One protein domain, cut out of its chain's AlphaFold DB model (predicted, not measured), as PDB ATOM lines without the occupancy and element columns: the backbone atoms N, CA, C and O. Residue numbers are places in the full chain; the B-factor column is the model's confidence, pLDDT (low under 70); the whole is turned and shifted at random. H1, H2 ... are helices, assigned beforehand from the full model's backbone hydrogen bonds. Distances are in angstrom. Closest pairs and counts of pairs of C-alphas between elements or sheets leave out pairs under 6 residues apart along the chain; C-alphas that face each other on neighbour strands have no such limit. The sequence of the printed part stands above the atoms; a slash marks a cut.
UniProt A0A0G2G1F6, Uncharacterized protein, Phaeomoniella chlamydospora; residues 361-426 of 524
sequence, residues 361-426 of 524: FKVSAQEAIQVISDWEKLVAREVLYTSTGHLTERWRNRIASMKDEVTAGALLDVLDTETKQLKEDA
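AT A GLANCE: This is residues 361 to 426 of the 524 residues of an uncharacterized protein of Phaeomoniella chlamydospora (UniProt A0A0G2G1F6). Two long helices, H1 and H3, are set one beyond the other and run the same way, overlapping only in part: the first turn of H3 packs on residues 371 to 378 of H1. The free first part of H1 and the free last part of H3 stick out at the two ends of the longest axis, while the short helix H2 and the loops before and after it form a loose side piece near H3. The printed part has 66 residues with three named helices, in the order H1, H2, H3, and no named strand; the class is all helix. It is loose, with a radius of gyration of the C-alphas of 13.5 A and spans of 42 by 32 by 25 A.

IN THESE COORDINATES: H1, residues 365 to 381, begins with C-alpha 365 at (167.535, 125.762, 263.810) and is 24.6 A long from first to last C-alpha. H2, residues 393 to 401, begins with C-alpha 393 at (151.086, 142.118, 287.688) and measures 12.4 A. H3, residues 408 to 426, measures 26.8 A and ends with C-alpha 426 at (166.180, 131.780, 304.261).

HOW THE PARTS SIT: H1 touches H3, with the C-alphas of Trp 375 and Ala 408 closest at 5.3 A. H1 touches H3 with residues 371 to 378 alone, and H3 touches H1 with residues 408 to 412 alone. Their lines stand at a steep tilt of 40 degrees, the same way. H2 touches no helix but is near H3, their closest C-alphas being 8.1 A apart, only just short of touching. H1 and H2 are apart. In H1, H2 and H3 every O i to N i+4 pair is within hydrogen-bond range.

THE WHOLE: The C-alphas of Lys 362 and Ala 426, the two farthest apart, are 44.2 A apart. The printed part has no cut. The link from H1 to H2 is long, with 11 residues. Confidence is low, under 70, at residues 361 to 363.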
ATOM      1  N   PHE A 361     164.907 137.026 259.758       50.88
ATOM      2  CA  PHE A 361     165.287 136.362 261.003       50.88
ATOM      3  C   PHE A 361     166.013 135.065 260.637       50.88
ATOM      4  O   PHE A 361     165.435 133.975 260.628       50.88
ATOM      5  N   LYS A 362     167.301 135.170 260.282       49.34
ATOM      6  CA  LYS A 362     168.181 134.002 260.142       49.34
ATOM      7  C   LYS A 362     168.562 133.502 261.534       49.34
ATOM      8  O   LYS A 362     169.714 133.562 261.938       49.34
ATOM      9  N   VAL A 363     167.569 132.997 262.248       64.50
ATOM     10  CA  VAL A 363     167.761 132.274 263.500       64.50
ATOM     11  C   VAL A 363     168.181 130.855 263.111       64.50
ATOM     12  O   VAL A 363     167.570 130.227 262.234       64.50
ATOM     13  N   SER A 364     169.265 130.335 263.677       75.56
ATOM     14  CA  SER A 364     169.654 128.950 263.371       75.56
ATOM     15  C   SER A 364     168.569 127.973 263.858       75.56
ATOM     16  O   SER A 364     167.777 128.306 264.736       75.56
ATOM     17  N   ALA A 365     168.489 126.759 263.301       71.38
ATOM     18  CA  ALA A 365     167.535 125.762 263.810       71.38
ATOM     19  C   ALA A 365     167.760 125.483 265.309       71.38
ATOM     20  O   ALA A 365     166.805 125.338 266.062       71.38
ATOM     21  N   GLN A 366     169.023 125.483 265.742       75.81
ATOM     22  CA  GLN A 366     169.410 125.325 267.145       75.81
ATOM     23  C   GLN A 366     168.903 126.478 268.012       75.81
ATOM     24  O   GLN A 366     168.355 126.248 269.080       75.81
ATOM     25  N   GLU A 367     169.034 127.708 267.531       78.50
ATOM     26  CA  GLU A 367     168.582 128.903 268.243       78.50
ATOM     27  C   GLU A 367     167.049 128.969 268.330       78.50
ATOM     28  O   GLU A 367     166.511 129.299 269.379       78.50
ATOM     29  N   ALA A 368     166.327 128.550 267.286       78.44
ATOM     30  CA  ALA A 368     164.867 128.449 267.334       78.44
ATOM     31  C   ALA A 368     164.397 127.380 268.339       78.44
ATOM     32  O   ALA A 368     163.480 127.629 269.121       78.44
ATOM     33  N   ILE A 369     165.053 126.211 268.352       79.19
ATOM     34  CA  ILE A 369     164.799 125.152 269.341       79.19
ATOM     35  C   ILE A 369     165.059 125.675 270.757       79.19
ATOM     36  O   ILE A 369     164.258 125.425 271.655       79.19
ATOM     37  N   GLN A 370     166.146 126.423 270.949       86.31
ATOM     38  CA  GLN A 370     166.499 127.001 272.241       86.31
ATOM     39  C   GLN A 370     165.427 127.986 272.727       86.31
ATOM     40  O   GLN A 370     164.944 127.843 273.845       86.31
ATOM     41  N   VAL A 371     164.988 128.915 271.870       84.12
ATOM     42  CA  VAL A 371     163.938 129.890 272.211       84.12
ATOM     43  C   VAL A 371     162.649 129.189 272.645       84.12
ATOM     44  O   VAL A 371     162.072 129.553 273.667       84.12
ATOM     45  N   ILE A 372     162.206 128.168 271.907       85.06
ATOM     46  CA  ILE A 372     160.988 127.418 272.249       85.06
ATOM     47  C   ILE A 372     161.166 126.661 273.569       85.06
ATOM     48  O   ILE A 372     160.279 126.712 274.419       85.06
ATOM     49  N   SER A 373     162.316 126.009 273.766       90.19
ATOM     50  CA  SER A 373     162.621 125.288 275.007       90.19
ATOM     51  C   SER A 373     162.619 126.212 276.225       90.19
ATOM     52  O   SER A 373     162.157 125.824 277.298       90.19
ATOM     53  N   ASP A 374     163.104 127.443 276.076       91.81
ATOM     54  CA  ASP A 374     163.130 128.404 277.174       91.81
ATOM     55  C   ASP A 374     161.731 128.937 277.498       91.81
ATOM     56  O   ASP A 374     161.387 129.065 278.673       91.81
ATOM     57  N   TRP A 375     160.874 129.153 276.494       92.56
ATOM     58  CA  TRP A 375     159.462 129.473 276.730       92.56
ATOM     59  C   TRP A 375     158.718 128.335 277.431       92.56
ATOM     60  O   TRP A 375     157.985 128.588 278.385       92.56
ATOM     61  N   GLU A 376     158.937 127.088 277.018       91.38
ATOM     62  CA  GLU A 376     158.340 125.916 277.664       91.38
ATOM     63  C   GLU A 376     158.730 125.835 279.150       91.38
ATOM     64  O   GLU A 376     157.861 125.730 280.018       91.38
ATOM     65  N   LYS A 377     160.026 125.976 279.465       93.56
ATOM     66  CA  LYS A 377     160.518 125.996 280.855       93.56
ATOM     67  C   LYS A 377     159.927 127.145 281.663       93.56
ATOM     68  O   LYS A 377     159.633 126.969 282.844       93.56
ATOM     69  N   LEU A 378     159.783 128.320 281.053       94.44
ATOM     70  CA  LEU A 378     159.250 129.501 281.721       94.44
ATOM     71  C   LEU A 378     157.784 129.292 282.122       94.44
ATOM     72  O   LEU A 378     157.438 129.478 283.288       94.44
ATOM     73  N   VAL A 379     156.947 128.841 281.181       90.94
ATOM     74  CA  VAL A 379     155.509 128.612 281.404       90.94
ATOM     75  C   VAL A 379     155.265 127.429 282.348       90.94
ATOM     76  O   VAL A 379     154.304 127.441 283.113       90.94
ATOM     77  N   ALA A 380     156.153 126.429 282.357       92.44
ATOM     78  CA  ALA A 380     156.090 125.320 283.309       92.44
ATOM     79  C   ALA A 380     156.402 125.743 284.757       92.44
ATOM     80  O   ALA A 380     155.938 125.098 285.697       92.44
ATOM     81  N   ARG A 381     157.201 126.800 284.956       94.31
ATOM     82  CA  ARG A 381     157.589 127.280 286.292       94.31
ATOM     83  C   ARG A 381     156.595 128.266 286.879       94.31
ATOM     84  O   ARG A 381     156.348 128.215 288.081       94.31
ATOM     85  N   GLU A 382     156.056 129.171 286.068       93.69
ATOM     86  CA  GLU A 382     155.130 130.196 286.543       93.69
ATOM     87  C   GLU A 382     154.006 130.480 285.548       93.69
ATOM     88  O   GLU A 382     154.195 130.536 284.334       93.69
ATOM     89  N   VAL A 383     152.828 130.767 286.100       92.81
ATOM     90  CA  VAL A 383     151.675 131.242 285.337       92.81
ATOM     91  C   VAL A 383     151.942 132.677 284.866       92.81
ATOM     92  O   VAL A 383     152.013 133.613 285.668       92.81
ATOM     93  N   LEU A 384     152.114 132.847 283.553       91.50
ATOM     94  CA  LEU A 384     152.411 134.148 282.939       91.50
ATOM     95  C   LEU A 384     151.178 135.057 282.841       91.50
ATOM     96  O   LEU A 384     151.284 136.273 283.015       91.50
ATOM     97  N   TYR A 385     150.011 134.462 282.588       91.50
ATOM     98  CA  TYR A 385     148.765 135.165 282.290       91.50
ATOM     99  C   TYR A 385     147.669 134.827 283.308       91.50
ATOM    100  O   TYR A 385     147.591 133.708 283.804       91.50
ATOM    101  N   THR A 386     146.809 135.792 283.616       90.56
ATOM    102  CA  THR A 386     145.572 135.596 284.378       90.56
ATOM    103  C   THR A 386     144.590 134.728 283.588       90.56
ATOM    104  O   THR A 386     144.727 134.559 282.377       90.56
ATOM    105  N   SER A 387     143.545 134.230 284.252       86.75
ATOM    106  CA  SER A 387     142.440 133.513 283.593       86.75
ATOM    107  C   SER A 387     141.737 134.337 282.506       86.75
ATOM    108  O   SER A 387     141.142 133.769 281.603       86.75
ATOM    109  N   THR A 388     141.848 135.666 282.564       86.50
ATOM    110  CA  THR A 388     141.335 136.620 281.565       86.50
ATOM    111  C   THR A 388     142.322 136.920 280.426       86.50
ATOM    112  O   THR A 388     142.081 137.814 279.622       86.50
ATOM    113  N   GLY A 389     143.466 136.228 280.363       86.94
ATOM    114  CA  GLY A 389     144.460 136.394 279.296       86.94
ATOM    115  C   GLY A 389     145.379 137.616 279.436       86.94
ATOM    116  O   GLY A 389     146.147 137.917 278.522       86.94
ATOM    117  N   HIS A 390     145.358 138.328 280.568       90.19
ATOM    118  CA  HIS A 390     146.265 139.452 280.823       90.19
ATOM    119  C   HIS A 390     147.552 138.995 281.512       90.19
ATOM    120  O   HIS A 390     147.517 138.111 282.355       90.19
ATOM    121  N   LEU A 391     148.700 139.622 281.223       90.62
ATOM    122  CA  LEU A 391     149.930 139.364 281.987       90.62
ATOM    123  C   LEU A 391     149.698 139.645 283.478       90.62
ATOM    124  O   LEU A 391     149.179 140.711 283.844       90.62
ATOM    125  N   THR A 392     150.127 138.724 284.342       93.69
ATOM    126  CA  THR A 392     150.044 138.949 285.790       93.69
ATOM    127  C   THR A 392     150.835 140.203 286.171       93.69
ATOM    128  O   THR A 392     151.791 140.600 285.498       93.69
ATOM    129  N   GLU A 393     150.424 140.884 287.242       94.31
ATOM    130  CA  GLU A 393     151.086 142.118 287.688       94.31
ATOM    131  C   GLU A 393     152.581 141.903 287.964       94.31
ATOM    132  O   GLU A 393     153.412 142.720 287.568       94.31
ATOM    133  N   ARG A 394     152.936 140.743 288.529       92.69
ATOM    134  CA  ARG A 394     154.327 140.322 288.740       92.69
ATOM    135  C   ARG A 394     155.133 140.336 287.440       92.69
ATOM    136  O   ARG A 394     156.207 140.935 287.400       92.69
ATOM    137  N   TRP A 395     154.619 139.723 286.371       93.69
ATOM    138  CA  TRP A 395     155.312 139.693 285.081       93.69
ATOM    139  C   TRP A 395     155.324 141.049 284.383       93.69
ATOM    140  O   TRP A 395     156.347 141.407 283.809       93.69
ATOM    141  N   ARG A 396     154.255 141.850 284.497       94.12
ATOM    142  CA  ARG A 396     154.261 143.238 284.006       94.12
ATOM    143  C   ARG A 396     155.371 144.063 284.655       94.12
ATOM    144  O   ARG A 396     156.113 144.729 283.942       94.12
ATOM    145  N   ASN A 397     155.524 143.969 285.975       92.50
ATOM    146  CA  ASN A 397     156.551 144.707 286.712       92.50
ATOM    147  C   ASN A 397     157.971 144.252 286.342       92.50
ATOM    148  O   ASN A 397     158.851 145.092 286.175       92.50
ATOM    149  N   ARG A 398     158.191 142.942 286.157       92.06
ATOM    150  CA  ARG A 398     159.483 142.403 285.696       92.06
ATOM    151  C   ARG A 398     159.826 142.846 284.282       92.06
ATOM    152  O   ARG A 398     160.921 143.326 284.042       92.06
ATOM    153  N   ILE A 399     158.885 142.718 283.349       93.38
ATOM    154  CA  ILE A 399     159.104 143.125 281.957       93.38
ATOM    155  C   ILE A 399     159.386 144.631 281.886       93.38
ATOM    156  O   ILE A 399     160.280 145.051 281.163       93.38
ATOM    157  N   ALA A 400     158.681 145.442 282.683       91.75
ATOM    158  CA  ALA A 400     158.906 146.883 282.753       91.75
ATOM    159  C   ALA A 400     160.266 147.275 283.363       91.75
ATOM    160  O   ALA A 400     160.746 148.379 283.101       91.75
ATOM    161  N   SER A 401     160.884 146.414 284.182       90.06
ATOM    162  CA  SER A 401     162.192 146.681 284.795       90.06
ATOM    163  C   SER A 401     163.380 146.207 283.950       90.06
ATOM    164  O   SER A 401     164.515 146.613 284.217       90.06
ATOM    165  N   MET A 402     163.141 145.400 282.912       91.62
ATOM    166  CA  MET A 402     164.176 144.969 281.974       91.62
ATOM    167  C   MET A 402     164.587 146.131 281.064       91.62
ATOM    168  O   MET A 402     163.757 146.753 280.405       91.62
ATOM    169  N   LYS A 403     165.889 146.440 281.045       87.38
ATOM    170  CA  LYS A 403     166.467 147.479 280.172       87.38
ATOM    171  C   LYS A 403     166.819 146.964 278.775       87.38
ATOM    172  O   LYS A 403     166.909 147.768 277.851       87.38
ATOM    173  N   ASP A 404     167.010 145.655 278.657       88.31
ATOM    174  CA  ASP A 404     167.436 144.965 277.441       88.31
ATOM    175  C   ASP A 404     166.271 144.177 276.813       88.31
ATOM    176  O   ASP A 404     165.125 144.259 277.264       88.31
ATOM    177  N   GLU A 405     166.552 143.418 275.752       84.31
ATOM    178  CA  GLU A 405     165.552 142.600 275.062       84.31
ATOM    179  C   GLU A 405     164.871 141.587 275.995       84.31
ATOM    180  O   GLU A 405     165.507 140.825 276.729       84.31
ATOM    181  N   VAL A 406     163.540 141.552 275.926       89.56
ATOM    182  CA  VAL A 406     162.706 140.640 276.710       89.56
ATOM    183  C   VAL A 406     162.691 139.278 276.021       89.56
ATOM    184  O   VAL A 406     161.929 139.045 275.084       89.56
ATOM    185  N   THR A 407     163.545 138.371 276.490       92.19
ATOM    186  CA  THR A 407     163.618 136.980 276.021       92.19
ATOM    187  C   THR A 407     163.228 136.009 277.135       92.19
ATOM    188  O   THR A 407     163.383 136.317 278.317       92.19
ATOM    189  N   ALA A 408     162.746 134.812 276.781       90.88
ATOM    190  CA  ALA A 408     162.425 133.781 277.771       90.88
ATOM    191  C   ALA A 408     163.643 133.392 278.624       90.88
ATOM    192  O   ALA A 408     163.504 133.222 279.830       90.88
ATOM    193  N   GLY A 409     164.834 133.329 278.015       92.75
ATOM    194  CA  GLY A 409     166.091 133.092 278.727       92.75
ATOM    195  C   GLY A 409     166.364 134.156 279.792       92.75
ATOM    196  O   GLY A 409     166.566 133.822 280.954       92.75
ATOM    197  N   ALA A 410     166.245 135.440 279.442       93.69
ATOM    198  CA  ALA A 410     166.437 136.523 280.407       93.69
ATOM    199  C   ALA A 410     165.384 136.510 281.535       93.69
ATOM    200  O   ALA A 410     165.701 136.798 282.688       93.69
ATOM    201  N   LEU A 411     164.134 136.138 281.235       93.94
ATOM    202  CA  LEU A 411     163.092 135.975 282.255       93.94
ATOM    203  C   LEU A 411     163.374 134.777 283.183       93.94
ATOM    204  O   LEU A 411     163.114 134.867 284.383       93.94
ATOM    205  N   LEU A 412     163.929 133.679 282.659       95.12
ATOM    206  CA  LEU A 412     164.373 132.533 283.458       95.12
ATOM    207  C   LEU A 412     165.529 132.907 284.395       95.12
ATOM    208  O   LEU A 412     165.487 132.538 285.567       95.12
ATOM    209  N   ASP A 413     166.497 133.696 283.930       94.75
ATOM    210  CA  ASP A 413     167.615 134.169 284.758       94.75
ATOM    211  C   ASP A 413     167.135 135.032 285.937       94.75
ATOM    212  O   ASP A 413     167.650 134.923 287.057       94.75
ATOM    213  N   VAL A 414     166.103 135.858 285.720       93.56
ATOM    214  CA  VAL A 414     165.441 136.618 286.794       93.56
ATOM    215  C   VAL A 414     164.826 135.667 287.824       93.56
ATOM    216  O   VAL A 414     165.052 135.843 289.021       93.56
ATOM    217  N   LEU A 415     164.106 134.627 287.384       94.44
ATOM    218  CA  LEU A 415     163.530 133.623 288.290       94.44
ATOM    219  C   LEU A 415     164.597 132.867 289.083       94.44
ATOM    220  O   LEU A 415     164.409 132.593 290.271       94.44
ATOM    221  N   ASP A 416     165.712 132.521 288.447       95.62
ATOM    222  CA  ASP A 416     166.808 131.810 289.100       95.62
ATOM    223  C   ASP A 416     167.524 132.690 290.122       95.62
ATOM    224  O   ASP A 416     167.835 132.227 291.224       95.62
ATOM    225  N   THR A 417     167.693 133.974 289.812       95.38
ATOM    226  CA  THR A 417     168.250 134.965 290.737       95.38
ATOM    227  C   THR A 417     167.339 135.165 291.947       95.38
ATOM    228  O   THR A 417     167.814 135.090 293.079       95.38
ATOM    229  N   GLU A 418     166.028 135.335 291.744       94.12
ATOM    230  CA  GLU A 418     165.055 135.439 292.840       94.12
ATOM    231  C   GLU A 418     165.034 134.170 293.702       94.12
ATOM    232  O   GLU A 418     165.056 134.244 294.928       94.12
ATOM    233  N   THR A 419     165.050 132.990 293.077       95.06
ATOM    234  CA  THR A 419     165.071 131.707 293.798       95.06
ATOM    235  C   THR A 419     166.339 131.568 294.640       95.06
ATOM    236  O   THR A 419     166.299 131.044 295.755       95.06
ATOM    237  N   LYS A 420     167.479 132.025 294.115       96.25
ATOM    238  CA  LYS A 420     168.746 132.037 294.844       96.25
ATOM    239  C   LYS A 420     168.705 133.028 296.007       96.25
ATOM    240  O   LYS A 420     169.077 132.639 297.110       96.25
ATOM    241  N   GLN A 421     168.188 134.236 295.785       95.44
ATOM    242  CA  GLN A 421     168.023 135.245 296.830       95.44
ATOM    243  C   GLN A 421     167.128 134.724 297.956       95.44
ATOM    244  O   GLN A 421     167.527 134.766 299.109       95.44
ATOM    245  N   LEU A 422     165.988 134.103 297.635       93.81
ATOM    246  CA  LEU A 422     165.098 133.502 298.633       93.81
ATOM    247  C   LEU A 422     165.785 132.403 299.457       93.81
ATOM    248  O   LEU A 422     165.540 132.285 300.656       93.81
ATOM    249  N   LYS A 423     166.662 131.599 298.841       94.44
ATOM    250  CA  LYS A 423     167.458 130.585 299.557       94.44
ATOM    251  C   LYS A 423     168.533 131.208 300.449       94.44
ATOM    252  O   LYS A 423     168.815 130.665 301.516       94.44
ATOM    253  N   GLU A 424     169.149 132.306 300.022       94.38
ATOM    254  CA  GLU A 424     170.139 133.047 300.813       94.38
ATOM    255  C   GLU A 424     169.482 133.808 301.972       94.38
ATOM    256  O   GLU A 424     169.976 133.745 303.099       94.38
ATOM    257  N   ASP A 425     168.324 134.422 301.740       92.75
ATOM    258  CA  ASP A 425     167.500 135.072 302.758       92.75
ATOM    259  C   ASP A 425     167.034 134.042 303.797       92.75
ATOM    260  O   ASP A 425     167.237 134.224 304.995       92.75
ATOM    261  N   ALA A 426     166.538 132.879 303.359       90.38
ATOM    262  CA  ALA A 426     166.180 131.780 304.261       90.38
ATOM    263  C   ALA A 426     167.371 131.255 305.085       90.38
ATOM    264  O   ALA A 426     167.183 130.739 306.185       90.38
TER     265      ALA A 426